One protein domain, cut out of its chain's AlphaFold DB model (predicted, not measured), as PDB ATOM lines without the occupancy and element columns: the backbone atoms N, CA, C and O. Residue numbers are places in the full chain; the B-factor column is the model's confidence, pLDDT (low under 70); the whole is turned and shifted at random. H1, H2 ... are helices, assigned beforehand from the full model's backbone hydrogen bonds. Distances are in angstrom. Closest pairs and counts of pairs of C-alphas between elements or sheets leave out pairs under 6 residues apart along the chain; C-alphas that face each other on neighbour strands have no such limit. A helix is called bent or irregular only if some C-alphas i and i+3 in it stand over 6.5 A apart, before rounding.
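Overview. This is residues 137 to 276 of the 278 residues of an uncharacterized protein of Acinetobacter baumannii (UniProt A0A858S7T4). Two lobes of helices make this domain: a larger one in which H3, H4 and H6 form a three-helix up-and-down bundle with H2 packed on H3, and a smaller, looser one of H7, H8 and H9 with the short H1 packed on H8 and H9. The short H5 packs on H6 in the larger lobe. The printed part has 140 residues with nine named helices, H1 to H9 in chain order, and no named strand; its class is all helix. It is compact, with a radius of gyration of the C-alphas of 15.2 A and spans of 42 by 29 by 27 A.

Arrangement. Begin with H1, residues 137 to 141, which touches H9, residues 265 to 274; their closest C-alphas, Asp 137 and Met 267, are 5.8 A apart. H1 also touches H8, residues 255 to 263, closest at the C-alphas of Gly 139 and Gln 260, 7.0 A. Next look at H2, residues 146 to 159, and H3, residues 164 to 177: this helical hairpin touches at a shallow tilt of 28 degrees, opposite ways, closest at the C-alphas of Pro 146 and Lys 177, 5.0 A. H3, with residues 171 to 175 alone, touches H4, residues 180 to 189, in a second hairpin at a steep tilt of 39 degrees, opposite ways; C-alphas 175 and 183 are closest, 5.0 A. H6, residues 215 to 231, touches H4 at a shallow tilt of 4 degrees, opposite ways, closest at C-alphas 187 and 216, 6.7 A. H6 touches H3 too, the same way at 34 degrees, only just shallow, closest at C-alphas 172 and 223, 6.1 A. With residues 215 to 217 alone H6 touches H5, residues 191 to 195; C-alphas 194 and 216 are closest, 4.7 A. H7, residues 241 to 253, and H8 only just touch, only at the corner, with 3 pairs of C-alphas within 8 A; the closest are 251 and 257, 5.6 A. H7 and H9 are near each other, while H6 and H7 are apart. Every O i to N i+4 pair is within hydrogen-bond range in H1, H2, H4, H5, H6 and H9, against 9 of 10 in H3, 6 of 9 in H7 and 3 of 5 in H8.

Along the chain. Find C-alpha 137 at (13.455, 13.124, -15.582), where H1 begins. H2 runs 19.8 A and H3 20.0 A. From C-alpha 215 at (5.258, 7.239, -35.823) H6 runs 23.9 A. H7 runs 20.1 A and is irregular: C-alphas 249 and 252 are 7.2 A apart. H9 ends at C-alpha 274, (19.320, 27.079, -15.472).

Size, cuts and confidence. The two C-alphas farthest apart, Asp 192 and Ser 253, are 42.8 A apart. The printed part has no cut; the link from H5 to H6, residues 196 to 214, is long. The mean pLDDT of the printed part is 89.8, and residues 234 to 237 and 256 are under 70.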
ATOM      1  N   ASP A 137      12.467  12.205 -14.998       92.75
ATOM      2  CA  ASP A 137      13.455  13.124 -15.582       92.75
ATOM      3  C   ASP A 137      12.923  13.783 -16.851       92.75
ATOM      4  O   ASP A 137      13.060  14.994 -17.023       92.75
ATOM      5  N   VAL A 138      12.285  13.012 -17.739       93.06
ATOM      6  CA  VAL A 138      11.675  13.555 -18.963       93.06
ATOM      7  C   VAL A 138      10.463  14.434 -18.641       93.06
ATOM      8  O   VAL A 138      10.227  15.442 -19.319       93.06
ATOM      9  N   GLY A 139       9.727  14.104 -17.578       89.38
ATOM     10  CA  GLY A 139       8.666  14.951 -17.030       89.38
ATOM     11  C   GLY A 139       9.171  16.346 -16.648       89.38
ATOM     12  O   GLY A 139       8.643  17.350 -17.132       89.38
ATOM     13  N   LEU A 140      10.257  16.417 -15.874       90.50
ATOM     14  CA  LEU A 140      10.900  17.678 -15.493       90.50
ATOM     15  C   LEU A 140      11.582  18.379 -16.676       90.50
ATOM     16  O   LEU A 140      11.422  19.586 -16.854       90.50
ATOM     17  N   PHE A 141      12.286  17.642 -17.536       92.94
ATOM     18  CA  PHE A 141      12.886  18.170 -18.764       92.94
ATOM     19  C   PHE A 141      11.850  18.872 -19.648       92.94
ATOM     20  O   PHE A 141      12.144  19.896 -20.259       92.94
ATOM     21  N   SER A 142      10.606  18.379 -19.663       90.06
ATOM     22  CA  SER A 142       9.486  18.965 -20.406       90.06
ATOM     23  C   SER A 142       9.028  20.335 -19.887       90.06
ATOM     24  O   SER A 142       8.036  20.847 -20.395       90.06
ATOM     25  N   VAL A 143       9.710  20.928 -18.903       88.88
ATOM     26  CA  VAL A 143       9.496  22.299 -18.401       88.88
ATOM     27  C   VAL A 143      10.441  23.309 -19.053       88.88
ATOM     28  O   VAL A 143      10.175  24.508 -19.044       88.88
ATOM     29  N   LEU A 144      11.540  22.838 -19.638       91.31
ATOM     30  CA  LEU A 144      12.528  23.704 -20.264       91.31
ATOM     31  C   LEU A 144      11.939  24.564 -21.392       91.31
ATOM     32  O   LEU A 144      10.995  24.129 -22.067       91.31
ATOM     33  N   PRO A 145      12.561  25.718 -21.687       89.88
ATOM     34  CA  PRO A 145      12.245  26.512 -22.866       89.88
ATOM     35  C   PRO A 145      12.193  25.643 -24.130       89.88
ATOM     36  O   PRO A 145      13.076  24.794 -24.313       89.88
ATOM     37  N   PRO A 146      11.186  25.818 -25.013       90.62
ATOM     38  CA  PRO A 146      11.033  24.984 -26.205       90.62
ATOM     39  C   PRO A 146      12.301  24.904 -27.060       90.62
ATOM     40  O   PRO A 146      12.626  23.827 -27.549       90.62
ATOM     41  N   ILE A 147      13.055  26.003 -27.174       91.88
ATOM     42  CA  ILE A 147      14.315  26.048 -27.924       91.88
ATOM     43  C   ILE A 147      15.384  25.102 -27.353       91.88
ATOM     44  O   ILE A 147      15.973  24.325 -28.101       91.88
ATOM     45  N   ILE A 148      15.584  25.087 -26.031       95.25
ATOM     46  CA  ILE A 148      16.569  24.211 -25.373       95.25
ATOM     47  C   ILE A 148      16.140  22.747 -25.505       95.25
ATOM     48  O   ILE A 148      16.969  21.880 -25.801       95.25
ATOM     49  N   ARG A 149      14.838  22.467 -25.341       95.81
ATOM     50  CA  ARG A 149      14.281  21.120 -25.537       95.81
ATOM     51  C   ARG A 149      14.483  20.627 -26.964       95.81
ATOM     52  O   ARG A 149      14.895  19.488 -27.141       95.81
ATOM     53  N   PHE A 150      14.216  21.481 -27.952       96.19
ATOM     54  CA  PHE A 150      14.395  21.168 -29.366       96.19
ATOM     55  C   PHE A 150      15.849  20.811 -29.677       96.19
ATOM     56  O   PHE A 150      16.097  19.707 -30.141       96.19
ATOM     57  N   ILE A 151      16.807  21.678 -29.326       97.75
ATOM     58  CA  ILE A 151      18.240  21.437 -29.583       97.75
ATOM     59  C   ILE A 151      18.708  20.137 -28.911       97.75
ATOM     60  O   ILE A 151      19.458  19.356 -29.495       97.75
ATOM     61  N   THR A 152      18.254  19.888 -27.680       98.31
ATOM     62  CA  THR A 152      18.592  18.659 -26.948       98.31
ATOM     63  C   THR A 152      18.043  17.422 -27.658       98.31
ATOM     64  O   THR A 152      18.785  16.469 -27.873       98.31
ATOM     65  N   LEU A 153      16.758  17.423 -28.022       98.38
ATOM     66  CA  LEU A 153      16.083  16.279 -28.640       98.38
ATOM     67  C   LEU A 153      16.581  16.000 -30.059       98.38
ATOM     68  O   LEU A 153      16.764  14.839 -30.400       98.38
ATOM     69  N   GLU A 154      16.851  17.043 -30.844       97.81
ATOM     70  CA  GLU A 154      17.474  16.935 -32.167       97.81
ATOM     71  C   GLU A 154      18.852  16.275 -32.060       97.81
ATOM     72  O   GLU A 154      19.151  15.315 -32.762       97.81
ATOM     73  N   LYS A 155      19.684  16.700 -31.099       98.25
ATOM     74  CA  LYS A 155      20.985  16.053 -30.915       98.25
ATOM     75  C   LYS A 155      20.858  14.615 -30.411       98.25
ATOM     76  O   LYS A 155      21.608  13.745 -30.842       98.25
ATOM     77  N   LEU A 156      19.931  14.349 -29.491       98.25
ATOM     78  CA  LEU A 156      19.711  12.997 -28.979       98.25
ATOM     79  C   LEU A 156      19.149  12.053 -30.049       98.25
ATOM     80  O   LEU A 156      19.462  10.867 -29.985       98.25
ATOM     81  N   SER A 157      18.374  12.542 -31.021       97.44
ATOM     82  CA  SER A 157      17.855  11.709 -32.110       97.44
ATOM     83  C   SER A 157      18.952  11.296 -33.093       97.44
ATOM     84  O   SER A 157      18.916  10.184 -33.610       97.44
ATOM     85  N   GLU A 158      19.985  12.123 -33.279       97.06
ATOM     86  CA  GLU A 158      21.197  11.731 -34.010       97.06
ATOM     87  C   GLU A 158      22.009  10.659 -33.261       97.06
ATOM     88  O   GLU A 158      22.565   9.751 -33.877       97.06
ATOM     89  N   ILE A 159      22.096  10.759 -31.928       96.88
ATOM     90  CA  ILE A 159      22.885   9.833 -31.093       96.88
ATOM     91  C   ILE A 159      22.160   8.493 -30.896       96.88
ATOM     92  O   ILE A 159      22.799   7.438 -30.854       96.88
ATOM     93  N   TYR A 160      20.835   8.535 -30.759       96.62
ATOM     94  CA  TYR A 160      19.966   7.392 -30.480       96.62
ATOM     95  C   TYR A 160      18.805   7.332 -31.489       96.62
ATOM     96  O   TYR A 160      17.646   7.477 -31.090       96.62
ATOM     97  N   PRO A 161      19.082   7.100 -32.785       95.50
ATOM     98  CA  PRO A 161      18.064   7.153 -33.837       95.50
ATOM     99  C   PRO A 161      16.949   6.115 -33.660       95.50
ATOM    100  O   PRO A 161      15.818   6.371 -34.064       95.50
ATOM    101  N   ASP A 162      17.231   4.997 -32.991       94.06
ATOM    102  CA  ASP A 162      16.255   3.931 -32.727       94.06
ATOM    103  C   ASP A 162      15.321   4.236 -31.540       94.06
ATOM    104  O   ASP A 162      14.370   3.499 -31.277       94.06
ATOM    105  N   ASN A 163      15.577   5.309 -30.785       96.00
ATOM    106  CA  ASN A 163      14.736   5.683 -29.656       96.00
ATOM    107  C   ASN A 163      13.498   6.447 -30.143       96.00
ATOM    108  O   ASN A 163      13.493   7.671 -30.296       96.00
ATOM    109  N   VAL A 164      12.412   5.705 -30.334       96.31
ATOM    110  CA  VAL A 164      11.131   6.230 -30.826       96.31
ATOM    111  C   VAL A 164      10.526   7.307 -29.917       96.31
ATOM    112  O   VAL A 164       9.817   8.194 -30.391       96.31
ATOM    113  N   PHE A 165      10.827   7.284 -28.614       97.38
ATOM    114  CA  PHE A 165      10.313   8.274 -27.672       97.38
ATOM    115  C   PHE A 165      10.981   9.642 -27.844       97.38
ATOM    116  O   PHE A 165      10.313  10.670 -27.703       97.38
ATOM    117  N   ILE A 166      12.267   9.673 -28.220       97.94
ATOM    118  CA  ILE A 166      12.957  10.917 -28.588       97.94
ATOM    119  C   ILE A 166      12.259  11.557 -29.791       97.94
ATOM    120  O   ILE A 166      11.895  12.730 -29.719       97.94
ATOM    121  N   TRP A 167      12.008  10.793 -30.857       97.69
ATOM    122  CA  TRP A 167      11.328  11.296 -32.057       97.69
ATOM    123  C   TRP A 167       9.913  11.794 -31.772       97.69
ATOM    124  O   TRP A 167       9.538  12.882 -32.216       97.69
ATOM    125  N   TYR A 168       9.157  11.054 -30.957       97.31
ATOM    126  CA  TYR A 168       7.834  11.478 -30.510       97.31
ATOM    127  C   TYR A 168       7.881  12.839 -29.795       97.31
ATOM    128  O   TYR A 168       7.144  13.768 -30.139       97.31
ATOM    129  N   LYS A 169       8.779  12.996 -28.811       96.44
ATOM    130  CA  LYS A 169       8.935  14.265 -28.082       96.44
ATOM    131  C   LYS A 169       9.494  15.378 -28.971       96.44
ATOM    132  O   LYS A 169       9.099  16.530 -28.770       96.44
ATOM    133  N   LEU A 170      10.353  15.056 -29.942       96.50
ATOM    134  CA  LEU A 170      10.908  16.006 -30.908       96.50
ATOM    135  C   LEU A 170       9.792  16.637 -31.753       96.50
ATOM    136  O   LEU A 170       9.666  17.859 -31.772       96.50
ATOM    137  N   GLY A 171       8.893  15.831 -32.326       94.12
ATOM    138  CA  GLY A 171       7.755  16.360 -33.090       94.12
ATOM    139  C   GLY A 171       6.839  17.265 -32.258       94.12
ATOM    140  O   GLY A 171       6.415  18.331 -32.709       94.12
ATOM    141  N   LEU A 172       6.597  16.908 -30.991       92.75
ATOM    142  CA  LEU A 172       5.804  17.745 -30.086       92.75
ATOM    143  C   LEU A 172       6.489  19.062 -29.707       92.75
ATOM    144  O   LEU A 172       5.799  20.061 -29.480       92.75
ATOM    145  N   VAL A 173       7.818  19.093 -29.577       92.25
ATOM    146  CA  VAL A 173       8.524  20.345 -29.282       92.25
ATOM    147  C   VAL A 173       8.674  21.225 -30.519       92.25
ATOM    148  O   VAL A 173       8.611  22.439 -30.353       92.25
ATOM    149  N   THR A 174       8.761  20.666 -31.731       90.62
ATOM    150  CA  THR A 174       8.749  21.448 -32.982       90.62
ATOM    151  C   THR A 174       7.503  22.333 -33.057       90.62
ATOM    152  O   THR A 174       7.619  23.536 -33.278       90.62
ATOM    153  N   LEU A 175       6.324  21.794 -32.711       88.12
ATOM    154  CA  LEU A 175       5.088  22.586 -32.579       88.12
ATOM    155  C   LEU A 175       5.215  23.727 -31.556       88.12
ATOM    156  O   LEU A 175       4.679  24.809 -31.774       88.12
ATOM    157  N   LYS A 176       5.863  23.475 -30.412       83.19
ATOM    158  CA  LYS A 176       5.976  24.450 -29.310       83.19
ATOM    159  C   LYS A 176       7.028  25.532 -29.552       83.19
ATOM    160  O   LYS A 176       6.915  26.606 -28.983       83.19
ATOM    161  N   LYS A 177       8.079  25.217 -30.307       83.38
ATOM    162  CA  LYS A 177       9.143  26.153 -30.690       83.38
ATOM    163  C   LYS A 177       8.704  27.026 -31.870       83.38
ATOM    164  O   LYS A 177       9.138  28.167 -31.978       83.38
ATOM    165  N   SER A 178       7.888  26.468 -32.758       83.88
ATOM    166  CA  SER A 178       7.499  27.087 -34.020       83.88
ATOM    167  C   SER A 178       5.974  27.213 -34.099       83.88
ATOM    168  O   SER A 178       5.357  27.825 -33.232       83.88
ATOM    169  N   ASN A 179       5.347  26.660 -35.135       85.50
ATOM    170  CA  ASN A 179       3.899  26.633 -35.290       85.50
ATOM    171  C   ASN A 179       3.454  25.259 -35.819       85.50
ATOM    172  O   ASN A 179       4.276  24.368 -36.038       85.50
ATOM    173  N   ILE A 180       2.141  25.076 -35.971       89.25
ATOM    174  CA  ILE A 180       1.584  23.802 -36.442       89.25
ATOM    175  C   ILE A 180       2.006  23.472 -37.871       89.25
ATOM    176  O   ILE A 180       2.283  22.308 -38.136       89.25
ATOM    177  N   ASP A 181       2.091  24.467 -38.749       90.50
ATOM    178  CA  ASP A 181       2.407  24.254 -40.159       90.50
ATOM    179  C   ASP A 181       3.834  23.721 -40.302       90.50
ATOM    180  O   ASP A 181       4.024  22.655 -40.876       90.50
ATOM    181  N   ILE A 182       4.804  24.359 -39.638       91.50
ATOM    182  CA  ILE A 182       6.209  23.918 -39.590       91.50
ATOM    183  C   ILE A 182       6.330  22.521 -38.969       91.50
ATOM    184  O   ILE A 182       7.121  21.695 -39.417       91.50
ATOM    185  N   ALA A 183       5.559  22.233 -37.917       92.94
ATOM    186  CA  ALA A 183       5.603  20.921 -37.280       92.94
ATOM    187  C   ALA A 183       5.029  19.815 -38.175       92.94
ATOM    188  O   ALA A 183       5.564  18.710 -38.175       92.94
ATOM    189  N   ILE A 184       3.955  20.093 -38.919       94.62
ATOM    190  CA  ILE A 184       3.380  19.147 -39.882       94.62
ATOM    191  C   ILE A 184       4.324  18.971 -41.069       94.62
ATOM    192  O   ILE A 184       4.613  17.834 -41.420       94.62
ATOM    193  N   GLU A 185       4.841  20.061 -41.635       96.44
ATOM    194  CA  GLU A 185       5.807  20.036 -42.736       96.44
ATOM    195  C   GLU A 185       7.020  19.171 -42.385       96.44
ATOM    196  O   GLU A 185       7.340  18.248 -43.123       96.44
ATOM    197  N   TRP A 186       7.596  19.347 -41.192       95.81
ATOM    198  CA  TRP A 186       8.701  18.508 -40.719       95.81
ATOM    199  C   TRP A 186       8.351  17.008 -40.658       95.81
ATOM    200  O   TRP A 186       9.190  16.163 -40.971       95.81
ATOM    201  N   VAL A 187       7.121  16.651 -40.265       96.94
ATOM    202  CA  VAL A 187       6.667  15.248 -40.267       96.94
ATOM    203  C   VAL A 187       6.485  14.725 -41.694       96.94
ATOM    204  O   VAL A 187       6.854  13.584 -41.961       96.94
ATOM    205  N   GLU A 188       5.946  15.540 -42.601       97.75
ATOM    206  CA  GLU A 188       5.749  15.182 -44.011       97.75
ATOM    207  C   GLU A 188       7.079  15.021 -44.763       97.75
ATOM    208  O   GLU A 188       7.256  14.049 -45.494       97.75
ATOM    209  N   GLU A 189       8.055  15.904 -44.537       97.31
ATOM    210  CA  GLU A 189       9.404  15.804 -45.121       97.31
ATOM    211  C   GLU A 189      10.136  14.519 -44.703       97.31
ATOM    212  O   GLU A 189      10.980  14.008 -45.437       97.31
ATOM    213  N   ASN A 190       9.797  13.977 -43.532       96.38
ATOM    214  CA  ASN A 190      10.386  12.763 -42.965       96.38
ATOM    215  C   ASN A 190       9.403  11.581 -42.978       96.38
ATOM    216  O   ASN A 190       9.546  10.637 -42.195       96.38
ATOM    217  N   LYS A 191       8.393  11.618 -43.855       97.50
ATOM    218  CA  LYS A 191       7.298  10.644 -43.869       97.50
ATOM    219  C   LYS A 191       7.780   9.200 -43.968       97.50
ATOM    220  O   LYS A 191       7.427   8.399 -43.107       97.50
ATOM    221  N   ASP A 192       8.625   8.883 -44.949       97.69
ATOM    222  CA  ASP A 192       9.124   7.516 -45.159       97.69
ATOM    223  C   ASP A 192       9.852   6.983 -43.916       97.69
ATOM    224  O   ASP A 192       9.705   5.821 -43.537       97.69
ATOM    225  N   PHE A 193      10.613   7.841 -43.235       97.00
ATOM    226  CA  PHE A 193      11.291   7.484 -41.992       97.00
ATOM    227  C   PHE A 193      10.285   7.166 -40.876       97.00
ATOM    228  O   PHE A 193      10.394   6.133 -40.211       97.00
ATOM    229  N   PHE A 194       9.267   8.009 -40.695       98.12
ATOM    230  CA  PHE A 194       8.275   7.840 -39.634       98.12
ATOM    231  C   PHE A 194       7.231   6.751 -39.908       98.12
ATOM    232  O   PHE A 194       6.705   6.172 -38.955       98.12
ATOM    233  N   GLU A 195       6.932   6.432 -41.166       98.06
ATOM    234  CA  GLU A 195       6.058   5.310 -41.526       98.06
ATOM    235  C   GLU A 195       6.719   3.954 -41.245       98.06
ATOM    236  O   GLU A 195       6.030   3.011 -40.853       98.06
ATOM    237  N   ASN A 196       8.049   3.877 -41.362       97.19
ATOM    238  CA  ASN A 196       8.833   2.679 -41.047       97.19
ATOM    239  C   ASN A 196       9.154   2.528 -39.547       97.19
ATOM    240  O   ASN A 196       9.651   1.486 -39.117       97.19
ATOM    241  N   MET A 197       8.863   3.543 -38.732       97.06
ATOM    242  CA  MET A 197       9.121   3.526 -37.294       97.06
ATOM    243  C   MET A 197       7.905   3.013 -36.518       97.06
ATOM    244  O   MET A 197       6.876   3.686 -36.446       97.06
ATOM    245  N   SER A 198       8.038   1.842 -35.888       96.12
ATOM    246  CA  SER A 198       6.978   1.273 -35.048       96.12
ATOM    247  C   SER A 198       6.771   2.076 -33.764       96.12
ATOM    248  O   SER A 198       7.711   2.522 -33.113       96.12
ATOM    249  N   THR A 199       5.516   2.204 -33.363       96.19
ATOM    250  CA  THR A 199       5.070   2.838 -32.110       96.19
ATOM    251  C   THR A 199       4.788   1.828 -30.999       96.19
ATOM    252  O   THR A 199       4.369   2.225 -29.911       96.19
ATOM    253  N   ASN A 200       4.990   0.529 -31.252       94.44
ATOM    254  CA  ASN A 200       4.838  -0.521 -30.249       94.44
ATOM    255  C   ASN A 200       6.041  -0.506 -29.294       94.44
ATOM    256  O   ASN A 200       6.957  -1.321 -29.397       94.44
ATOM    257  N   HIS A 201       6.059   0.481 -28.401       94.56
ATOM    258  CA  HIS A 201       7.149   0.723 -27.469       94.56
ATOM    259  C   HIS A 201       6.591   1.135 -26.099       94.56
ATOM    260  O   HIS A 201       5.712   1.997 -26.059       94.56
ATOM    261  N   PRO A 202       7.116   0.599 -24.975       94.38
ATOM    262  CA  PRO A 202       6.585   0.879 -23.639       94.38
ATOM    263  C   PRO A 202       6.467   2.371 -23.303       94.38
ATOM    264  O   PRO A 202       5.439   2.800 -22.790       94.38
ATOM    265  N   ASP A 203       7.472   3.170 -23.675       95.00
ATOM    266  CA  ASP A 203       7.472   4.627 -23.447       95.00
ATOM    267  C   ASP A 203       6.362   5.381 -24.208       95.00
ATOM    268  O   ASP A 203       6.107   6.554 -23.943       95.00
ATOM    269  N   LEU A 204       5.707   4.744 -25.184       96.00
ATOM    270  CA  LEU A 204       4.608   5.330 -25.949       96.00
ATOM    271  C   LEU A 204       3.230   4.859 -25.475       96.00
ATOM    272  O   LEU A 204       2.237   5.389 -25.968       96.00
ATOM    273  N   ASN A 205       3.135   3.929 -24.519       94.00
ATOM    274  CA  ASN A 205       1.861   3.329 -24.097       94.00
ATOM    275  C   ASN A 205       0.828   4.374 -23.644       94.00
ATOM    276  O   ASN A 205      -0.333   4.323 -24.049       94.00
ATOM    277  N   ASP A 206       1.257   5.371 -22.869       91.50
ATOM    278  CA  ASP A 206       0.369   6.428 -22.368       91.50
ATOM    279  C   ASP A 206      -0.032   7.448 -23.448       91.50
ATOM    280  O   ASP A 206      -1.007   8.196 -23.285       91.50
ATOM    281  N   TYR A 207       0.692   7.462 -24.569       92.75
ATOM    282  CA  TYR A 207       0.568   8.439 -25.648       92.75
ATOM    283  C   TYR A 207      -0.127   7.869 -26.894       92.75
ATOM    284  O   TYR A 207      -0.834   8.603 -27.581       92.75
ATOM    285  N   ASN A 208       0.016   6.570 -27.169       94.88
ATOM    286  CA  ASN A 208      -0.532   5.880 -28.338       94.88
ATOM    287  C   ASN A 208      -1.785   5.051 -27.997       94.88
ATOM    288  O   ASN A 208      -1.881   3.870 -28.321       94.88
ATOM    289  N   LYS A 209      -2.770   5.672 -27.338       92.25
ATOM    290  CA  LYS A 209      -4.001   4.986 -26.889       92.25
ATOM    291  C   LYS A 209      -4.852   4.428 -28.032       92.25
ATOM    292  O   LYS A 209      -5.581   3.462 -27.836       92.25
ATOM    293  N   ASP A 210      -4.738   5.034 -29.209       93.00
ATOM    294  CA  ASP A 210      -5.463   4.638 -30.418       93.00
ATOM    295  C   ASP A 210      -4.725   3.538 -31.213       93.00
ATOM    296  O   ASP A 210      -5.188   3.140 -32.279       93.00
ATOM    297  N   ASN A 211      -3.589   3.035 -30.707       93.69
ATOM    298  CA  ASN A 211      -2.773   1.988 -31.332       93.69
ATOM    299  C   ASN A 211      -2.389   2.296 -32.790       93.69
ATOM    300  O   ASN A 211      -2.416   1.414 -33.652       93.69
ATOM    301  N   PHE A 212      -2.011   3.546 -33.081       96.75
ATOM    302  CA  PHE A 212      -1.444   3.897 -34.383       96.75
ATOM    303  C   PHE A 212      -0.236   3.004 -34.657       96.75
ATOM    304  O   PHE A 212       0.578   2.869 -33.749       96.75
ATOM    305  N   PRO A 213      -0.086   2.417 -35.856       95.88
ATOM    306  CA  PRO A 213       0.953   1.422 -36.130       95.88
ATOM    307  C   PRO A 213       2.352   2.020 -36.326       95.88
ATOM    308  O   PRO A 213       3.347   1.314 -36.160       95.88
ATOM    309  N   ASN A 214       2.433   3.302 -36.695       97.69
ATOM    310  CA  ASN A 214       3.684   3.976 -37.015       97.69
ATOM    311  C   ASN A 214       3.744   5.411 -36.481       97.69
ATOM    312  O   ASN A 214       2.726   6.015 -36.116       97.69
ATOM    313  N   MET A 215       4.968   5.936 -36.412       97.88
ATOM    314  CA  MET A 215       5.258   7.239 -35.823       97.88
ATOM    315  C   MET A 215       4.628   8.383 -36.621       97.88
ATOM    316  O   MET A 215       4.199   9.364 -36.019       97.88
ATOM    317  N   TYR A 216       4.506   8.248 -37.946       98.31
ATOM    318  CA  TYR A 216       3.914   9.277 -38.806       98.31
ATOM    319  C   TYR A 216       2.475   9.589 -38.372       98.31
ATOM    320  O   TYR A 216       2.145  10.728 -38.033       98.31
ATOM    321  N   LEU A 217       1.631   8.556 -38.278       97.88
ATOM    322  CA  LEU A 217       0.233   8.712 -37.874       97.88
ATOM    323  C   LEU A 217       0.107   9.233 -36.435       97.88
ATOM    324  O   LEU A 217      -0.692  10.140 -36.170       97.88
ATOM    325  N   LEU A 218       0.924   8.701 -35.519       98.00
ATOM    326  CA  LEU A 218       0.928   9.122 -34.119       98.00
ATOM    327  C   LEU A 218       1.317  10.601 -33.968       98.00
ATOM    328  O   LEU A 218       0.665  11.327 -33.213       98.00
ATOM    329  N   LEU A 219       2.346  11.066 -34.684       97.50
ATOM    330  CA  LEU A 219       2.801  12.455 -34.647       97.50
ATOM    331  C   LEU A 219       1.762  13.405 -35.236       97.50
ATOM    332  O   LEU A 219       1.404  14.376 -34.567       97.50
ATOM    333  N   ILE A 220       1.213  13.111 -36.420       97.06
ATOM    334  CA  ILE A 220       0.173  13.946 -37.042       97.06
ATOM    335  C   ILE A 220      -1.028  14.109 -36.103       97.06
ATOM    336  O   ILE A 220      -1.514  15.228 -35.902       97.06
ATOM    337  N   LYS A 221      -1.494  13.015 -35.483       95.94
ATOM    338  CA  LYS A 221      -2.581  13.067 -34.497       95.94
ATOM    339  C   LYS A 221      -2.188  13.889 -33.271       95.94
ATOM    340  O   LYS A 221      -2.926  14.793 -32.877       95.94
ATOM    341  N   SER A 222      -1.026  13.603 -32.687       94.69
ATOM    342  CA  SER A 222      -0.585  14.217 -31.431       94.69
ATOM    343  C   SER A 222      -0.332  15.718 -31.573       94.69
ATOM    344  O   SER A 222      -0.731  16.489 -30.703       94.69
ATOM    345  N   ILE A 223       0.264  16.158 -32.684       93.69
ATOM    346  CA  ILE A 223       0.492  17.577 -32.991       93.69
ATOM    347  C   ILE A 223      -0.849  18.316 -33.089       93.69
ATOM    348  O   ILE A 223      -1.033  19.350 -32.439       93.69
ATOM    349  N   LYS A 224      -1.820  17.765 -33.830       92.50
ATOM    350  CA  LYS A 224      -3.168  18.348 -33.962       92.50
ATOM    351  C   LYS A 224      -3.902  18.411 -32.620       92.50
ATOM    352  O   LYS A 224      -4.518  19.429 -32.303       92.50
ATOM    353  N   ASP A 225      -3.796  17.369 -31.800       90.62
ATOM    354  CA  ASP A 225      -4.412  17.339 -30.470       90.62
ATOM    355  C   ASP A 225      -3.786  18.360 -29.517       90.62
ATOM    356  O   ASP A 225      -4.506  19.055 -28.794       90.62
ATOM    357  N   VAL A 226      -2.455  18.477 -29.510       86.75
ATOM    358  CA  VAL A 226      -1.751  19.474 -28.695       86.75
ATOM    359  C   VAL A 226      -2.114  20.884 -29.151       86.75
ATOM    360  O   VAL A 226      -2.386  21.728 -28.299       86.75
ATOM    361  N   LYS A 227      -2.216  21.137 -30.463       85.38
ATOM    362  CA  LYS A 227      -2.700  22.420 -30.995       85.38
ATOM    363  C   LYS A 227      -4.123  22.726 -30.528       85.38
ATOM    364  O   LYS A 227      -4.363  23.805 -30.001       85.38
ATOM    365  N   LYS A 228      -5.049  21.769 -30.626       87.38
ATOM    366  CA  LYS A 228      -6.429  21.951 -30.149       87.38
ATOM    367  C   LYS A 228      -6.474  22.272 -28.654       87.38
ATOM    368  O   LYS A 228      -7.179  23.178 -28.228       87.38
ATOM    369  N   LYS A 229      -5.707  21.541 -27.843       83.50
ATOM    370  CA  LYS A 229      -5.613  21.774 -26.394       83.50
ATOM    371  C   LYS A 229      -4.997  23.135 -26.061       83.50
ATOM    372  O   LYS A 229      -5.411  23.757 -25.084       83.50
ATOM    373  N   ARG A 230      -4.033  23.587 -26.869       77.12
ATOM    374  CA  ARG A 230      -3.439  24.925 -26.795       77.12
ATOM    375  C   ARG A 230      -4.492  25.998 -27.073       77.12
ATOM    376  O   ARG A 230      -4.635  26.909 -26.270       77.12
ATOM    377  N   ASP A 231      -5.265  25.854 -28.144       81.38
ATOM    378  CA  ASP A 231      -6.296  26.828 -28.531       81.38
ATOM    379  C   ASP A 231      -7.431  26.921 -27.494       81.38
ATOM    380  O   ASP A 231      -8.054  27.966 -27.338       81.38
ATOM    381  N   LEU A 232      -7.655  25.848 -26.732       81.44
ATOM    382  CA  LEU A 232      -8.601  25.801 -25.612       81.44
ATOM    383  C   LEU A 232      -8.001  26.247 -24.262       81.44
ATOM    384  O   LEU A 232      -8.674  26.131 -23.242       81.44
ATOM    385  N   ALA A 233      -6.743  26.706 -24.226       72.88
ATOM    386  CA  ALA A 233      -6.011  27.094 -23.012       72.88
ATOM    387  C   ALA A 233      -5.955  26.006 -21.911       72.88
ATOM    388  O   ALA A 233      -5.789  26.305 -20.730       72.88
ATOM    389  N   ILE A 234      -6.064  24.727 -22.292       66.44
ATOM    390  CA  ILE A 234      -6.067  23.584 -21.358       66.44
ATOM    391  C   ILE A 234      -4.643  23.253 -20.884       66.44
ATOM    392  O   ILE A 234      -4.458  22.727 -19.788       66.44
ATOM    393  N   TYR A 235      -3.628  23.552 -21.701       62.53
ATOM    394  CA  TYR A 235      -2.221  23.347 -21.357       62.53
ATOM    395  C   TYR A 235      -1.482  24.675 -21.188       62.53
ATOM    396  O   TYR A 235      -1.758  25.615 -21.933       62.53
ATOM    397  N   PRO A 236      -0.493  24.741 -20.275       60.88
ATOM    398  CA  PRO A 236       0.399  25.885 -20.169       60.88
ATOM    399  C   PRO A 236       1.103  26.103 -21.508       60.88
ATOM    400  O   PRO A 236       1.844  25.239 -21.985       60.88
ATOM    401  N   ILE A 237       0.839  27.256 -22.110       61.53
ATOM    402  CA  ILE A 237       1.517  27.730 -23.306       61.53
ATOM    403  C   ILE A 237       2.683  28.555 -22.791       61.53
ATOM    404  O   ILE A 237       2.483  29.633 -22.241       61.53
ATOM    405  N   TYR A 238       3.884  28.005 -22.875       72.31
ATOM    406  CA  TYR A 238       5.088  28.798 -22.725       72.31
ATOM    407  C   TYR A 238       5.887  28.630 -24.013       72.31
ATOM    408  O   TYR A 238       6.144  27.511 -24.470       72.31
ATOM    409  N   GLU A 239       6.201  29.756 -24.632       70.19
ATOM    410  CA  GLU A 239       6.974  29.849 -25.872       70.19
ATOM    411  C   GLU A 239       8.341  30.475 -25.594       70.19
ATOM    412  O   GLU A 239       9.319  30.186 -26.280       70.19
ATOM    413  N   THR A 240       8.419  31.270 -24.526       79.25
ATOM    414  CA  THR A 240       9.618  32.008 -24.126       79.25
ATOM    415  C   THR A 240      10.341  31.367 -22.946       79.25
ATOM    416  O   THR A 240       9.806  30.525 -22.207       79.25
ATOM    417  N   PHE A 241      11.591  31.784 -22.748       84.06
ATOM    418  CA  PHE A 241      12.383  31.373 -21.598       84.06
ATOM    419  C   PHE A 241      11.724  31.842 -20.290       84.06
ATOM    420  O   PHE A 241      11.537  31.055 -19.364       84.06
ATOM    421  N   GLU A 242      11.277  33.094 -20.236       84.81
ATOM    422  CA  GLU A 242      10.658  33.720 -19.066       84.81
ATOM    423  C   GLU A 242       9.340  33.045 -18.672       84.81
ATOM    424  O   GLU A 242       9.049  32.863 -17.488       84.81
ATOM    425  N   GLU A 243       8.521  32.647 -19.643       86.44
ATOM    426  CA  GLU A 243       7.309  31.878 -19.360       86.44
ATOM    427  C   GLU A 243       7.635  30.488 -18.809       86.44
ATOM    428  O   GLU A 243       6.955  30.022 -17.893       86.44
ATOM    429  N   SER A 244       8.705  29.863 -19.307       86.56
ATOM    430  CA  SER A 244       9.197  28.579 -18.793       86.56
ATOM    431  C   SER A 244       9.634  28.707 -17.331       86.56
ATOM    432  O   SER A 244       9.261  27.878 -16.503       86.56
ATOM    433  N   VAL A 245      10.325  29.797 -16.975       87.38
ATOM    434  CA  VAL A 245      10.694  30.127 -15.586       87.38
ATOM    435  C   VAL A 245       9.452  30.329 -14.718       87.38
ATOM    436  O   VAL A 245       9.350  29.759 -13.630       87.38
ATOM    437  N   LYS A 246       8.468  31.111 -15.183       87.38
ATOM    438  CA  LYS A 246       7.204  31.326 -14.454       87.38
ATOM    439  C   LYS A 246       6.454  30.017 -14.228       87.38
ATOM    440  O   LYS A 246       5.872  29.826 -13.160       87.38
ATOM    441  N   PHE A 247       6.449  29.130 -15.221       85.44
ATOM    442  CA  PHE A 247       5.854  27.806 -15.100       85.44
ATOM    443  C   PHE A 247       6.620  26.946 -14.088       85.44
ATOM    444  O   PHE A 247       6.008  26.386 -13.177       85.44
ATOM    445  N   TYR A 248       7.952  26.922 -14.176       87.19
ATOM    446  CA  TYR A 248       8.823  26.198 -13.255       87.19
ATOM    447  C   TYR A 248       8.624  26.623 -11.793       87.19
ATOM    448  O   TYR A 248       8.433  25.776 -10.922       87.19
ATOM    449  N   LYS A 249       8.557  27.934 -11.523       86.75
ATOM    450  CA  LYS A 249       8.313  28.495 -10.180       86.75
ATOM    451  C   LYS A 249       6.979  28.044  -9.564       86.75
ATOM    452  O   LYS A 249       6.843  28.050  -8.344       86.75
ATOM    453  N   LYS A 250       6.004  27.628 -10.381       85.50
ATOM    454  CA  LYS A 250       4.699  27.108  -9.933       85.50
ATOM    455  C   LYS A 250       4.673  25.586  -9.748       85.50
ATOM    456  O   LYS A 250       3.701  25.075  -9.191       85.50
ATOM    457  N   LEU A 251       5.706  24.855 -10.183       81.50
ATOM    458  CA  LEU A 251       5.760  23.392 -10.071       81.50
ATOM    459  C   LEU A 251       5.616  22.860  -8.641       81.50
ATOM    460  O   LEU A 251       4.919  21.862  -8.495       81.50
ATOM    461  N   PRO A 252       6.191  23.471  -7.582       78.94
ATOM    462  CA  PRO A 252       6.027  22.946  -6.224       78.94
ATOM    463  C   PRO A 252       4.562  22.846  -5.780       78.94
ATOM    464  O   PRO A 252       4.233  22.030  -4.924       78.94
ATOM    465  N   SER A 253       3.673  23.631  -6.390       79.31
ATOM    466  CA  SER A 253       2.232  23.620  -6.127       79.31
ATOM    467  C   SER A 253       1.442  22.694  -7.067       79.31
ATOM    468  O   SER A 253       0.228  22.579  -6.923       79.31
ATOM    469  N   ASN A 254       2.090  22.051  -8.046       76.44
ATOM    470  CA  ASN A 254       1.455  21.145  -9.004       76.44
ATOM    471  C   ASN A 254       1.537  19.683  -8.504       76.44
ATOM    472  O   ASN A 254       2.647  19.176  -8.341       76.44
ATOM    473  N   PRO A 255       0.405  18.969  -8.332       74.81
ATOM    474  CA  PRO A 255       0.398  17.598  -7.810       74.81
ATOM    475  C   PRO A 255       1.250  16.598  -8.608       74.81
ATOM    476  O   PRO A 255       1.908  15.746  -8.020       74.81
ATOM    477  N   ILE A 256       1.291  16.711  -9.941       69.38
ATOM    478  CA  ILE A 256       2.100  15.825 -10.795       69.38
ATOM    479  C   ILE A 256       3.589  16.097 -10.566       69.38
ATOM    480  O   ILE A 256       4.393  15.174 -10.435       69.38
ATOM    481  N   ALA A 257       3.964  17.371 -10.474       71.81
ATOM    482  CA  ALA A 257       5.348  17.760 -10.246       71.81
ATOM    483  C   ALA A 257       5.827  17.392  -8.833       71.81
ATOM    484  O   ALA A 257       6.979  17.000  -8.676       71.81
ATOM    485  N   GLN A 258       4.956  17.439  -7.820       76.62
ATOM    486  CA  GLN A 258       5.278  16.975  -6.464       76.62
ATOM    487  C   GLN A 258       5.673  15.494  -6.423       76.62
ATOM    488  O   GLN A 258       6.501  15.119  -5.599       76.62
ATOM    489  N   VAL A 259       5.130  14.669  -7.324       77.75
ATOM    490  CA  VAL A 259       5.540  13.264  -7.474       77.75
ATOM    491  C   VAL A 259       6.860  13.149  -8.238       77.75
ATOM    492  O   VAL A 259       7.719  12.362  -7.856       77.75
ATOM    493  N   GLN A 260       7.058  13.935  -9.301       80.31
ATOM    494  CA  GLN A 260       8.257  13.835 -10.143       80.31
ATOM    495  C   GLN A 260       9.523  14.394  -9.482       80.31
ATOM    496  O   GLN A 260      10.589  13.801  -9.615       80.31
ATOM    497  N   ILE A 261       9.426  15.521  -8.767       80.38
ATOM    498  CA  ILE A 261      10.583  16.232  -8.196       80.38
ATOM    499  C   ILE A 261      11.423  15.337  -7.263       80.38
ATOM    500  O   ILE A 261      12.638  15.284  -7.460       80.38
ATOM    501  N   PRO A 262      10.841  14.613  -6.285       80.94
ATOM    502  CA  PRO A 262      11.604  13.710  -5.421       80.94
ATOM    503  C   PRO A 262      12.250  12.536  -6.166       80.94
ATOM    504  O   PRO A 262      13.224  11.973  -5.678       80.94
ATOM    505  N   LEU A 263      11.714  12.162  -7.332       82.62
ATOM    506  CA  LEU A 263      12.167  11.015  -8.122       82.62
ATOM    507  C   LEU A 263      13.259  11.366  -9.144       82.62
ATOM    508  O   LEU A 263      13.866  10.460  -9.704       82.62
ATOM    509  N   ALA A 264      13.509  12.656  -9.383       88.69
ATOM    510  CA  ALA A 264      14.494  13.144 -10.349       88.69
ATOM    511  C   ALA A 264      15.320  14.331  -9.794       88.69
ATOM    512  O   ALA A 264      15.304  15.431 -10.366       88.69
ATOM    513  N   PRO A 265      16.036  14.156  -8.662       89.38
ATOM    514  CA  PRO A 265      16.708  15.252  -7.964       89.38
ATOM    515  C   PRO A 265      17.859  15.882  -8.769       89.38
ATOM    516  O   PRO A 265      18.092  17.087  -8.664       89.38
ATOM    517  N   GLU A 266      18.563  15.127  -9.614       89.06
ATOM    518  CA  GLU A 266      19.613  15.685 -10.472       89.06
ATOM    519  C   GLU A 266      19.061  16.528 -11.623       89.06
ATOM    520  O   GLU A 266      19.578  17.618 -11.875       89.06
ATOM    521  N   MET A 267      17.997  16.077 -12.294       92.12
ATOM    522  CA  MET A 267      17.314  16.886 -13.311       92.12
ATOM    523  C   MET A 267      16.754  18.169 -12.687       92.12
ATOM    524  O   MET A 267      16.926  19.263 -13.226       92.12
ATOM    525  N   LYS A 268      16.155  18.054 -11.497       90.69
ATOM    526  CA  LYS A 268      15.708  19.188 -10.683       90.69
ATOM    527  C   LYS A 268      16.854  20.169 -10.395       90.69
ATOM    528  O   LYS A 268      16.671  21.370 -10.561       90.69
ATOM    529  N   SER A 269      18.036  19.671 -10.030       89.75
ATOM    530  CA  SER A 269      19.236  20.485  -9.788       89.75
ATOM    531  C   SER A 269      19.715  21.225 -11.049       89.75
ATOM    532  O   SER A 269      20.074  22.401 -10.964       89.75
ATOM    533  N   LEU A 270      19.656  20.592 -12.226       91.62
ATOM    534  CA  LEU A 270      19.972  21.244 -13.506       91.62
ATOM    535  C   LEU A 270      18.980  22.363 -13.847       91.62
ATOM    536  O   LEU A 270      19.398  23.438 -14.276       91.62
ATOM    537  N   LEU A 271      17.681  22.139 -13.625       91.06
ATOM    538  CA  LEU A 271      16.651  23.162 -13.830       91.06
ATOM    539  C   LEU A 271      16.797  24.318 -12.840       91.06
ATOM    540  O   LEU A 271      16.715  25.475 -13.240       91.06
ATOM    541  N   ASP A 272      17.065  24.016 -11.568       89.62
ATOM    542  CA  ASP A 272      17.309  25.024 -10.535       89.62
ATOM    543  C   ASP A 272      18.507  25.916 -10.864       89.62
ATOM    544  O   ASP A 272      18.495  27.088 -10.498       89.62
ATOM    545  N   PHE A 273      19.535  25.367 -11.516       89.12
ATOM    546  CA  PHE A 273      20.673  26.133 -12.008       89.12
ATOM    547  C   PHE A 273      20.307  26.981 -13.226       89.12
ATOM    548  O   PHE A 273      20.600  28.173 -13.245       89.12
ATOM    549  N   LEU A 274      19.656  26.387 -14.229       89.38
ATOM    550  CA  LEU A 274      19.320  27.079 -15.472       89.38
ATOM    551  C   LEU A 274      18.351  28.248 -15.245       89.38
ATOM    552  O   LEU A 274      18.475  29.284 -15.886       89.38
ATOM    553  N   PHE A 275      17.385  28.074 -14.346       89.19
ATOM    554  CA  PHE A 275      16.390  29.094 -14.019       89.19
ATOM    555  C   PHE A 275      16.811  30.010 -12.872       89.19
ATOM    556  O   PHE A 275      16.016  30.837 -12.427       89.19
ATOM    557  N   TYR A 276      18.039  29.871 -12.371       85.44
ATOM    558  CA  TYR A 276      18.545  30.753 -11.333       85.44
ATOM    559  C   TYR A 276      18.691  32.187 -11.856       85.44
ATOM    560  O   TYR A 276      19.168  32.386 -12.967       85.44
TER     561      TYR A 276